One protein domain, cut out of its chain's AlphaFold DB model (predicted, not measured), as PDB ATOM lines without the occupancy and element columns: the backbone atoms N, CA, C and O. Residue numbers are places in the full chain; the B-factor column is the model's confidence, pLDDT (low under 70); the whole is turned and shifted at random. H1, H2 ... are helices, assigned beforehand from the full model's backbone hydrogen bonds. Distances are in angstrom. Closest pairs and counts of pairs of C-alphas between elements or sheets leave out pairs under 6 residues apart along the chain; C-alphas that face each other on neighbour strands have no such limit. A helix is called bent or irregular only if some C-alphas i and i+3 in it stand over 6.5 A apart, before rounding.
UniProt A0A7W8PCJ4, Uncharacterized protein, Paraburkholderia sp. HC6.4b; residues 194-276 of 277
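Overview. This is residues 194 to 276 of the 277 residues of an uncharacterized protein of Paraburkholderia sp. HC6.4b (UniProt A0A7W8PCJ4). What does one see first? One long helix, H5, is the core of the domain, and the other four helices pack on it: H1 and H2 on its last part, H3 and H4 on its first turns, with H2, H3 and H4 set crosswise to it. What is it made of? The printed part has 83 residues with five named helices, H1 to H5 in order along the chain, and no named strand; the class is all helix. How large is it? It is compact, with a radius of gyration of the C-alphas of 12.8 A, and spans 39 by 28 by 17 A.

Along the chain. Where do the first helices lie? H1 is residues 194 to 206, 18.9 A from first to last C-alpha, beginning at C-alpha 194 (212.379, 218.181, 167.811). H2 is residues 210 to 219, 14.4 A, and H3 is residues 224 to 231, 10.5 A. And the last two? H4 is residues 244 to 252, 12.1 A, beginning at C-alpha 244 (200.248, 232.700, 194.730). H5 is residues 260 to 276, 24.2 A, ending at C-alpha 276 (215.729, 219.244, 178.820); it is only just irregular, with C-alphas 271 and 274 7.0 A apart.

Arrangement. How do H1 and H2 stand to the hub, H5? H1 touches H5, which meets it with residues 271 to 275 alone, at a steep tilt of 44 degrees, opposite ways; the closest C-alphas, of Ala 198 and Ala 275, are 5.9 A apart. H2 touches H5 about perpendicular, at 73 degrees, closest at the C-alphas of Met 216 and Ile 268, 5.5 A. H1 touches H2 with residues 199 to 203 alone, about perpendicular at 78 degrees, closest at the C-alphas of Ala 203 and Ile 210, 5.7 A. And H3 and H4? H3 touches H5 at 87 degrees, about perpendicular, with the C-alphas of Gly 224 and Asp 262 closest at 4.2 A. H4 touches H5 at 81 degrees, about perpendicular, with the C-alphas of Trp 247 and Tyr 260 closest at 6.3 A; H3 and H4 are apart. What do the backbones show? In H3 and H4 every O i to N i+4 pair is within hydrogen-bond range; in H1 8 of 9 are, in H2 5 of 6, in H5 10 of 13.

Size, cuts and confidence. How far does it reach? The two C-alphas farthest apart, of Pro 194 and Gly 234, are 39.4 A apart. Is it cut, and which link is long? The printed part has no cut; the link from H3 to H4, residues 232 to 243, is long. Where is confidence low? The mean pLDDT of the printed part is 83.1, and residues 194 to 206 and 273 to 276 are under 70.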
ATOM      1  N   PRO A 194     212.569 218.926 166.558       49.56
ATOM      2  CA  PRO A 194     212.379 218.181 167.811       49.56
ATOM      3  C   PRO A 194     212.136 219.057 169.054       49.56
ATOM      4  O   PRO A 194     211.476 218.599 169.984       49.56
ATOM      5  N   ALA A 195     212.577 220.322 169.071       51.22
ATOM      6  CA  ALA A 195     212.327 221.237 170.192       51.22
ATOM      7  C   ALA A 195     210.865 221.722 170.259       51.22
ATOM      8  O   ALA A 195     210.388 222.104 171.323       51.22
ATOM      9  N   ILE A 196     210.143 221.697 169.134       50.94
ATOM     10  CA  ILE A 196     208.728 222.088 169.066       50.94
ATOM     11  C   ILE A 196     207.847 220.957 169.618       50.94
ATOM     12  O   ILE A 196     206.934 221.211 170.397       50.94
ATOM     13  N   LEU A 197     208.185 219.699 169.308       51.91
ATOM     14  CA  LEU A 197     207.457 218.520 169.795       51.91
ATOM     15  C   LEU A 197     207.569 218.323 171.318       51.91
ATOM     16  O   LEU A 197     206.604 217.890 171.938       51.91
ATOM     17  N   ALA A 198     208.702 218.676 171.935       59.88
ATOM     18  CA  ALA A 198     208.858 218.614 173.393       59.88
ATOM     19  C   ALA A 198     207.953 219.627 174.128       59.88
ATOM     20  O   ALA A 198     207.380 219.312 175.169       59.88
ATOM     21  N   ARG A 199     207.762 220.823 173.556       62.25
ATOM     22  CA  ARG A 199     206.971 221.917 174.154       62.25
ATOM     23  C   ARG A 199     205.476 221.617 174.200       62.25
ATOM     24  O   ARG A 199     204.840 221.849 175.226       62.25
ATOM     25  N   ASP A 200     204.930 221.044 173.131       61.03
ATOM     26  CA  ASP A 200     203.509 220.677 173.074       61.03
ATOM     27  C   ASP A 200     203.174 219.532 174.050       61.03
ATOM     28  O   ASP A 200     202.109 219.508 174.678       61.03
ATOM     29  N   VAL A 201     204.110 218.598 174.245       61.16
ATOM     30  CA  VAL A 201     203.963 217.506 175.220       61.16
ATOM     31  C   VAL A 201     203.997 218.043 176.656       61.16
ATOM     32  O   VAL A 201     203.192 217.630 177.489       61.16
ATOM     33  N   LEU A 202     204.849 219.023 176.953       60.16
ATOM     34  CA  LEU A 202     204.923 219.654 178.276       60.16
ATOM     35  C   LEU A 202     203.680 220.467 178.621       60.16
ATOM     36  O   LEU A 202     203.122 220.298 179.707       60.16
ATOM     37  N   ALA A 203     203.219 221.302 177.690       62.12
ATOM     38  CA  ALA A 203     202.012 222.102 177.871       62.12
ATOM     39  C   ALA A 203     200.781 221.208 178.115       62.12
ATOM     40  O   ALA A 203     199.965 221.475 178.996       62.12
ATOM     41  N   SER A 204     200.679 220.085 177.392       64.94
ATOM     42  CA  SER A 204     199.578 219.130 177.574       64.94
ATOM     43  C   SER A 204     199.644 218.323 178.878       64.94
ATOM     44  O   SER A 204     198.601 217.878 179.355       64.94
ATOM     45  N   THR A 205     200.828 218.159 179.478       63.19
ATOM     46  CA  THR A 205     201.017 217.354 180.702       63.19
ATOM     47  C   THR A 205     200.936 218.186 181.985       63.19
ATOM     48  O   THR A 205     200.480 217.692 183.010       63.19
ATOM     49  N   THR A 206     201.356 219.451 181.938       68.19
ATOM     50  CA  THR A 206     201.473 220.324 183.122       68.19
ATOM     51  C   THR A 206     200.296 221.285 183.298       68.19
ATOM     52  O   THR A 206     200.124 221.862 184.366       68.19
ATOM     53  N   GLY A 207     199.473 221.468 182.259       78.69
ATOM     54  CA  GLY A 207     198.384 222.447 182.261       78.69
ATOM     55  C   GLY A 207     198.838 223.898 182.047       78.69
ATOM     56  O   GLY A 207     197.994 224.793 182.057       78.69
ATOM     57  N   PHE A 208     200.136 224.139 181.821       84.00
ATOM     58  CA  PHE A 208     200.678 225.449 181.459       84.00
ATOM     59  C   PHE A 208     200.568 225.717 179.955       84.00
ATOM     60  O   PHE A 208     200.580 224.802 179.130       84.00
ATOM     61  N   THR A 209     200.489 226.992 179.574       88.06
ATOM     62  CA  THR A 209     200.565 227.388 178.162       88.06
ATOM     63  C   THR A 209     201.997 227.261 177.633       88.06
ATOM     64  O   THR A 209     202.961 227.276 178.394       88.06
ATOM     65  N   ILE A 210     202.160 227.190 176.309       82.06
ATOM     66  CA  ILE A 210     203.492 227.151 175.673       82.06
ATOM     67  C   ILE A 210     204.327 228.382 176.060       82.06
ATOM     68  O   ILE A 210     205.513 228.257 176.335       82.06
ATOM     69  N   GLU A 211     203.704 229.561 176.137       87.56
ATOM     70  CA  GLU A 211     204.369 230.807 176.544       87.56
ATOM     71  C   GLU A 211     204.864 230.745 177.994       87.56
ATOM     72  O   GLU A 211     205.964 231.201 178.296       87.56
ATOM     73  N   GLN A 212     204.073 230.140 178.884       89.12
ATOM     74  CA  GLN A 212     204.462 229.917 180.275       89.12
ATOM     75  C   GLN A 212     205.619 228.920 180.376       89.12
ATOM     76  O   GLN A 212     206.563 229.177 181.113       89.12
ATOM     77  N   ILE A 213     205.590 227.831 179.604       85.19
ATOM     78  CA  ILE A 213     206.698 226.869 179.548       85.19
ATOM     79  C   ILE A 213     207.975 227.528 179.009       85.19
ATOM     80  O   ILE A 213     209.037 227.355 179.597       85.19
ATOM     81  N   ASP A 214     207.892 228.322 177.938       86.44
ATOM     82  CA  ASP A 214     209.055 229.016 177.370       86.44
ATOM     83  C   ASP A 214     209.670 230.027 178.351       86.44
ATOM     84  O   ASP A 214     210.892 230.197 178.362       86.44
ATOM     85  N   LEU A 215     208.844 230.680 179.178       88.31
ATOM     86  CA  LEU A 215     209.316 231.533 180.268       88.31
ATOM     87  C   LEU A 215     210.043 230.701 181.334       88.31
ATOM     88  O   LEU A 215     211.200 230.977 181.637       88.31
ATOM     89  N   MET A 216     209.405 229.634 181.820       89.00
ATOM     90  CA  MET A 216     209.986 228.756 182.837       89.00
ATOM     91  C   MET A 216     211.326 228.156 182.386       89.00
ATOM     92  O   MET A 216     212.249 228.073 183.186       89.00
ATOM     93  N   VAL A 217     211.467 227.763 181.112       85.38
ATOM     94  CA  VAL A 217     212.725 227.202 180.573       85.38
ATOM     95  C   VAL A 217     213.878 228.209 180.644       85.38
ATOM     96  O   VAL A 217     215.029 227.820 180.839       85.38
ATOM     97  N   GLN A 218     213.602 229.507 180.491       87.06
ATOM     98  CA  GLN A 218     214.629 230.553 180.612       87.06
ATOM     99  C   GLN A 218     215.072 230.769 182.062       87.06
ATOM    100  O   GLN A 218     216.155 231.298 182.307       87.06
ATOM    101  N   GLU A 219     214.239 230.353 183.006       89.44
ATOM    102  CA  GLU A 219     214.400 230.563 184.443       89.44
ATOM    103  C   GLU A 219     214.782 229.280 185.181       89.44
ATOM    104  O   GLU A 219     215.001 229.293 186.395       89.44
ATOM    105  N   THR A 220     214.897 228.165 184.456       88.00
ATOM    106  CA  THR A 220     215.368 226.899 184.999       88.00
ATOM    107  C   THR A 220     216.720 227.100 185.687       88.00
ATOM    108  O   THR A 220     217.690 227.564 185.087       88.00
ATOM    109  N   GLY A 221     216.791 226.716 186.963       80.31
ATOM    110  CA  GLY A 221     218.002 226.820 187.779       80.31
ATOM    111  C   GLY A 221     218.145 228.122 188.574       80.31
ATOM    112  O   GLY A 221     219.097 228.239 189.346       80.31
ATOM    113  N   LEU A 222     217.217 229.077 188.448       85.81
ATOM    114  CA  LEU A 222     217.161 230.226 189.353       85.81
ATOM    115  C   LEU A 222     216.699 229.804 190.758       85.81
ATOM    116  O   LEU A 222     215.839 228.937 190.915       85.81
ATOM    117  N   SER A 223     217.276 230.426 191.789       88.69
ATOM    118  CA  SER A 223     216.835 230.256 193.178       88.69
ATOM    119  C   SER A 223     215.546 231.037 193.456       88.69
ATOM    120  O   SER A 223     215.203 231.969 192.722       88.69
ATOM    121  N   GLY A 224     214.860 230.713 194.559       89.50
ATOM    122  CA  GLY A 224     213.707 231.489 195.024       89.50
ATOM    123  C   GLY A 224     214.044 232.970 195.227       89.50
ATOM    124  O   GLY A 224     213.307 233.831 194.763       89.50
ATOM    125  N   GLU A 225     215.203 233.282 195.815       91.44
ATOM    126  CA  GLU A 225     215.678 234.666 195.984       91.44
ATOM    127  C   GLU A 225     215.888 235.399 194.650       91.44
ATOM    128  O   GLU A 225     215.574 236.583 194.533       91.44
ATOM    129  N   ALA A 226     216.399 234.707 193.628       91.38
ATOM    130  CA  ALA A 226     216.578 235.302 192.307       91.38
ATOM    131  C   ALA A 226     215.226 235.610 191.646       91.38
ATOM    132  O   ALA A 226     215.061 236.683 191.067       91.38
ATOM    133  N   LEU A 227     214.246 234.711 191.773       94.06
ATOM    134  CA  LEU A 227     212.886 234.938 191.272       94.06
ATOM    135  C   LEU A 227     212.178 236.066 192.040       94.06
ATOM    136  O   LEU A 227     211.540 236.911 191.414       94.06
ATOM    137  N   ASP A 228     212.342 236.126 193.365       96.31
ATOM    138  CA  ASP A 228     211.845 237.218 194.215       96.31
ATOM    139  C   ASP A 228     212.426 238.565 193.759       96.31
ATOM    140  O   ASP A 228     211.693 239.520 193.517       96.31
ATOM    141  N   ALA A 229     213.736 238.639 193.518       94.81
ATOM    142  CA  ALA A 229     214.373 239.862 193.036       94.81
ATOM    143  C   ALA A 229     213.860 240.320 191.655       94.81
ATOM    144  O   ALA A 229     213.773 241.525 191.403       94.81
ATOM    145  N   ILE A 230     213.522 239.382 190.762       95.88
ATOM    146  CA  ILE A 230     213.026 239.683 189.409       95.88
ATOM    147  C   ILE A 230     211.566 240.146 189.450       95.88
ATOM    148  O   ILE A 230     211.220 241.170 188.857       95.88
ATOM    149  N   TYR A 231     210.710 239.394 190.140       95.88
ATOM    150  CA  TYR A 231     209.258 239.545 190.044       95.88
ATOM    151  C   TYR A 231     208.627 240.297 191.210       95.88
ATOM    152  O   TYR A 231     207.479 240.723 191.098       95.88
ATOM    153  N   ASN A 232     209.358 240.508 192.306       94.94
ATOM    154  CA  ASN A 232     208.847 241.113 193.530       94.94
ATOM    155  C   ASN A 232     209.586 242.379 194.017       94.94
ATOM    156  O   ASN A 232     209.716 242.574 195.229       94.94
ATOM    157  N   PRO A 233     210.033 243.309 193.151       92.38
ATOM    158  CA  PRO A 233     210.756 244.495 193.619       92.38
ATOM    159  C   PRO A 233     209.912 245.407 194.537       92.38
ATOM    160  O   PRO A 233     210.469 246.220 195.272       92.38
ATOM    161  N   GLY A 234     208.577 245.285 194.492       90.81
ATOM    162  CA  GLY A 234     207.622 246.029 195.327       90.81
ATOM    163  C   GLY A 234     207.077 245.277 196.550       90.81
ATOM    164  O   GLY A 234     206.383 245.885 197.362       90.81
ATOM    165  N   GLY A 235     207.390 243.985 196.714       87.00
ATOM    166  CA  GLY A 235     206.919 243.153 197.833       87.00
ATOM    167  C   GLY A 235     205.557 242.457 197.640       87.00
ATOM    168  O   GLY A 235     205.204 241.590 198.443       87.00
ATOM    169  N   ASP A 236     204.810 242.779 196.582       89.00
ATOM    170  CA  ASP A 236     203.496 242.219 196.236       89.00
ATOM    171  C   ASP A 236     203.462 241.387 194.936       89.00
ATOM    172  O   ASP A 236     202.398 240.932 194.515       89.00
ATOM    173  N   GLY A 237     204.617 241.152 194.322       92.38
ATOM    174  CA  GLY A 237     204.779 240.427 193.070       92.38
ATOM    175  C   GLY A 237     204.501 238.925 193.156       92.38
ATOM    176  O   GLY A 237     204.514 238.302 194.230       92.38
ATOM    177  N   GLU A 238     204.261 238.338 191.986       96.56
ATOM    178  CA  GLU A 238     204.108 236.903 191.768       96.56
ATOM    179  C   GLU A 238     204.667 236.492 190.398       96.56
ATOM    180  O   GLU A 238     204.783 237.311 189.486       96.56
ATOM    181  N   HIS A 239     205.040 235.222 190.268       95.88
ATOM    182  CA  HIS A 239     205.525 234.638 189.030       95.88
ATOM    183  C   HIS A 239     204.403 234.585 187.970       95.88
ATOM    184  O   HIS A 239     203.311 234.096 188.284       95.88
ATOM    185  N   PRO A 240     204.652 234.980 186.704       94.25
ATOM    186  CA  PRO A 240     203.618 235.048 185.662       94.25
ATOM    187  C   PRO A 240     202.910 233.722 185.348       94.25
ATOM    188  O   PRO A 240     201.786 233.721 184.846       94.25
ATOM    189  N   ALA A 241     203.561 232.589 185.622       92.62
ATOM    190  CA  ALA A 241     202.998 231.263 185.377       92.62
ATOM    191  C   ALA A 241     202.652 230.474 186.650       92.62
ATOM    192  O   ALA A 241     201.834 229.564 186.596       92.62
ATOM    193  N   ILE A 242     203.256 230.810 187.794       93.88
ATOM    194  CA  ILE A 242     203.117 230.047 189.045       93.88
ATOM    195  C   ILE A 242     202.538 230.990 190.081       93.88
ATOM    196  O   ILE A 242     203.260 231.708 190.757       93.88
ATOM    197  N   THR A 243     201.220 231.042 190.172       95.44
ATOM    198  CA  THR A 243     200.543 232.084 190.955       95.44
ATOM    199  C   THR A 243     200.598 231.814 192.458       95.44
ATOM    200  O   THR A 243     200.725 230.672 192.914       95.44
ATOM    201  N   ARG A 244     200.401 232.860 193.271       95.31
ATOM    202  CA  ARG A 244     200.248 232.700 194.730       95.31
ATOM    203  C   ARG A 244     198.975 231.947 195.125       95.31
ATOM    204  O   ARG A 244     198.854 231.538 196.280       95.31
ATOM    205  N   VAL A 245     198.000 231.824 194.224       96.31
ATOM    206  CA  VAL A 245     196.799 231.004 194.448       96.31
ATOM    207  C   VAL A 245     197.174 229.528 194.411       96.31
ATOM    208  O   VAL A 245     196.883 228.828 195.374       96.31
ATOM    209  N   MET A 246     197.916 229.099 193.386       93.94
ATOM    210  CA  MET A 246     198.401 227.717 193.281       93.94
ATOM    211  C   MET A 246     199.252 227.328 194.497       93.94
ATOM    212  O   MET A 246     199.066 226.259 195.065       93.94
ATOM    213  N   TRP A 247     200.125 228.227 194.965       96.19
ATOM    214  CA  TRP A 247     200.903 227.994 196.188       96.19
ATOM    215  C   TRP A 247     200.020 227.831 197.427       96.19
ATOM    216  O   TRP A 247     200.237 226.930 198.231       96.19
ATOM    217  N   ARG A 248     198.997 228.681 197.594       96.88
ATOM    218  CA  ARG A 248     198.061 228.571 198.725       96.88
ATOM    219  C   ARG A 248     197.276 227.265 198.692       96.88
ATOM    220  O   ARG A 248     197.032 226.699 199.753       96.88
ATOM    221  N   GLU A 249     196.893 226.797 197.508       93.88
ATOM    222  CA  GLU A 249     196.257 225.491 197.327       93.88
ATOM    223  C   GLU A 249     197.219 224.352 197.686       93.88
ATOM    224  O   GLU A 249     196.850 223.489 198.477       93.88
ATOM    225  N   ALA A 250     198.473 224.406 197.224       88.75
ATOM    226  CA  ALA A 250     199.508 223.436 197.585       88.75
ATOM    227  C   ALA A 250     199.762 223.396 199.104       88.75
ATOM    228  O   ALA A 250     199.858 222.323 199.698       88.75
ATOM    229  N   VAL A 251     199.795 224.554 199.774       84.81
ATOM    230  CA  VAL A 251     199.887 224.635 201.244       84.81
ATOM    231  C   VAL A 251     198.646 224.033 201.909       84.81
ATOM    232  O   VAL A 251     198.772 223.251 202.850       84.81
ATOM    233  N   ALA A 252     197.443 224.360 201.427       89.06
ATOM    234  CA  ALA A 252     196.191 223.834 201.977       89.06
ATOM    235  C   ALA A 252     196.083 222.305 201.832       89.06
ATOM    236  O   ALA A 252     195.567 221.639 202.731       89.06
ATOM    237  N   ASN A 253     196.621 221.758 200.739       84.12
ATOM    238  CA  ASN A 253     196.694 220.325 200.462       84.12
ATOM    239  C   ASN A 253     197.911 219.636 201.105       84.12
ATOM    240  O   ASN A 253     198.064 218.427 200.954       84.12
ATOM    241  N   GLN A 254     198.748 220.371 201.850       83.94
ATOM    242  CA  GLN A 254     199.975 219.871 202.488       83.94
ATOM    243  C   GLN A 254     201.027 219.334 201.498       83.94
ATOM    244  O   GLN A 254     201.870 218.516 201.859       83.94
ATOM    245  N   GLU A 255     201.009 219.814 200.257       75.19
ATOM    246  CA  GLU A 255     201.983 219.475 199.213       75.19
ATOM    247  C   GLU A 255     203.289 220.267 199.373       75.19
ATOM    248  O   GLU A 255     204.337 219.869 198.868       75.19
ATOM    249  N   THR A 256     203.255 221.391 200.097       85.56
ATOM    250  CA  THR A 256     204.450 222.177 200.406       85.56
ATOM    251  C   THR A 256     204.354 222.891 201.752       85.56
ATOM    252  O   THR A 256     203.277 223.282 202.199       85.56
ATOM    253  N   VAL A 257     205.515 223.087 202.379       87.94
ATOM    254  CA  VAL A 257     205.720 223.969 203.543       87.94
ATOM    255  C   VAL A 257     206.677 225.124 203.225       87.94
ATOM    256  O   VAL A 257     206.965 225.949 204.088       87.94
ATOM    257  N   SER A 258     207.188 225.179 201.992       86.31
ATOM    258  CA  SER A 258     208.168 226.171 201.566       86.31
ATOM    259  C   SER A 258     207.527 227.543 201.366       86.31
ATOM    260  O   SER A 258     206.338 227.667 201.045       86.31
ATOM    261  N   GLY A 259     208.349 228.588 201.492       92.38
ATOM    262  CA  GLY A 259     207.980 229.927 201.046       92.38
ATOM    263  C   GLY A 259     207.623 229.936 199.557       92.38
ATOM    264  O   GLY A 259     208.091 229.100 198.783       92.38
ATOM    265  N   TYR A 260     206.782 230.891 199.159       96.38
ATOM    266  CA  TYR A 260     206.230 230.967 197.803       96.38
ATOM    267  C   TYR A 260     207.298 230.908 196.699       96.38
ATOM    268  O   TYR A 260     207.138 230.152 195.747       96.38
ATOM    269  N   TRP A 261     208.397 231.655 196.836       96.50
ATOM    270  CA  TRP A 261     209.421 231.732 195.791       96.50
ATOM    271  C   TRP A 261     210.295 230.484 195.683       96.50
ATOM    272  O   TRP A 261     210.602 230.058 194.574       96.50
ATOM    273  N   ASP A 262     210.632 229.847 196.805       91.00
ATOM    274  CA  ASP A 262     211.342 228.561 196.789       91.00
ATOM    275  C   ASP A 262     210.472 227.459 196.185       91.00
ATOM    276  O   ASP A 262     210.946 226.619 195.419       91.00
ATOM    277  N   TRP A 263     209.174 227.483 196.497       94.81
ATOM    278  CA  TRP A 263     208.207 226.588 195.880       94.81
ATOM    279  C   TRP A 263     208.060 226.861 194.377       94.81
ATOM    280  O   TRP A 263     208.051 225.916 193.594       94.81
ATOM    281  N   ALA A 264     208.018 228.127 193.951       95.44
ATOM    282  CA  ALA A 264     207.971 228.485 192.536       95.44
ATOM    283  C   ALA A 264     209.225 228.007 191.784       95.44
ATOM    284  O   ALA A 264     209.089 227.383 190.738       95.44
ATOM    285  N   ALA A 265     210.427 228.200 192.338       91.25
ATOM    286  CA  ALA A 265     211.669 227.685 191.755       91.25
ATOM    287  C   ALA A 265     211.639 226.156 191.580       91.25
ATOM    288  O   ALA A 265     212.038 225.632 190.538       91.25
ATOM    289  N   TYR A 266     211.113 225.437 192.577       87.25
ATOM    290  CA  TYR A 266     210.912 223.993 192.487       87.25
ATOM    291  C   TYR A 266     209.924 223.616 191.371       87.25
ATOM    292  O   TYR A 266     210.229 222.741 190.566       87.25
ATOM    293  N   GLN A 267     208.781 224.300 191.279       92.12
ATOM    294  CA  GLN A 267     207.773 224.055 190.242       92.12
ATOM    295  C   GLN A 267     208.302 224.343 188.828       92.12
ATOM    296  O   GLN A 267     208.018 223.582 187.907       92.12
ATOM    297  N   ILE A 268     209.127 225.381 188.650       90.44
ATOM    298  CA  ILE A 268     209.831 225.651 187.383       90.44
ATOM    299  C   ILE A 268     210.745 224.478 187.030       90.44
ATOM    300  O   ILE A 268     210.705 223.981 185.904       90.44
ATOM    301  N   ALA A 269     211.551 224.003 187.984       83.75
ATOM    302  CA  ALA A 269     212.447 222.872 187.764       83.75
ATOM    303  C   ALA A 269     211.677 221.580 187.434       83.75
ATOM    304  O   ALA A 269     212.088 220.827 186.557       83.75
ATOM    305  N   GLU A 270     210.542 221.345 188.094       82.38
ATOM    306  CA  GLU A 270     209.673 220.193 187.845       82.38
ATOM    307  C   GLU A 270     209.008 220.267 186.462       82.38
ATOM    308  O   GLU A 270     209.065 219.306 185.696       82.38
ATOM    309  N   ALA A 271     208.437 221.420 186.104       82.12
ATOM    310  CA  ALA A 271     207.726 221.620 184.842       82.12
ATOM    311  C   ALA A 271     208.656 221.640 183.620       82.12
ATOM    312  O   ALA A 271     208.253 221.235 182.535       82.12
ATOM    313  N   THR A 272     209.898 222.099 183.778       79.00
ATOM    314  CA  THR A 272     210.882 222.187 182.681       79.00
ATOM    315  C   THR A 272     211.844 221.010 182.640       79.00
ATOM    316  O   THR A 272     212.484 220.791 181.612       79.00
ATOM    317  N   GLY A 273     211.878 220.204 183.705       64.19
ATOM    318  CA  GLY A 273     212.613 218.946 183.772       64.19
ATOM    319  C   GLY A 273     212.431 218.085 182.518       64.19
ATOM    320  O   GLY A 273     213.434 217.761 181.894       64.19
ATOM    321  N   PRO A 274     211.201 217.791 182.046       55.91
ATOM    322  CA  PRO A 274     211.010 216.930 180.879       55.91
ATOM    323  C   PRO A 274     211.393 217.577 179.533       55.91
ATOM    324  O   PRO A 274     211.492 216.868 178.540       55.91
ATOM    325  N   ALA A 275     211.597 218.902 179.470       47.62
ATOM    326  CA  ALA A 275     211.968 219.636 178.248       47.62
ATOM    327  C   ALA A 275     213.452 219.534 177.892       47.62
ATOM    328  O   ALA A 275     213.846 219.805 176.757       47.62
ATOM    329  N   LEU A 276     214.272 219.235 178.897       41.16
ATOM    330  CA  LEU A 276     215.729 219.244 178.820       41.16
ATOM    331  C   LEU A 276     216.303 217.823 178.665       41.16
ATOM    332  O   LEU A 276     217.516 217.645 178.779       41.16
TER     333      LEU A 276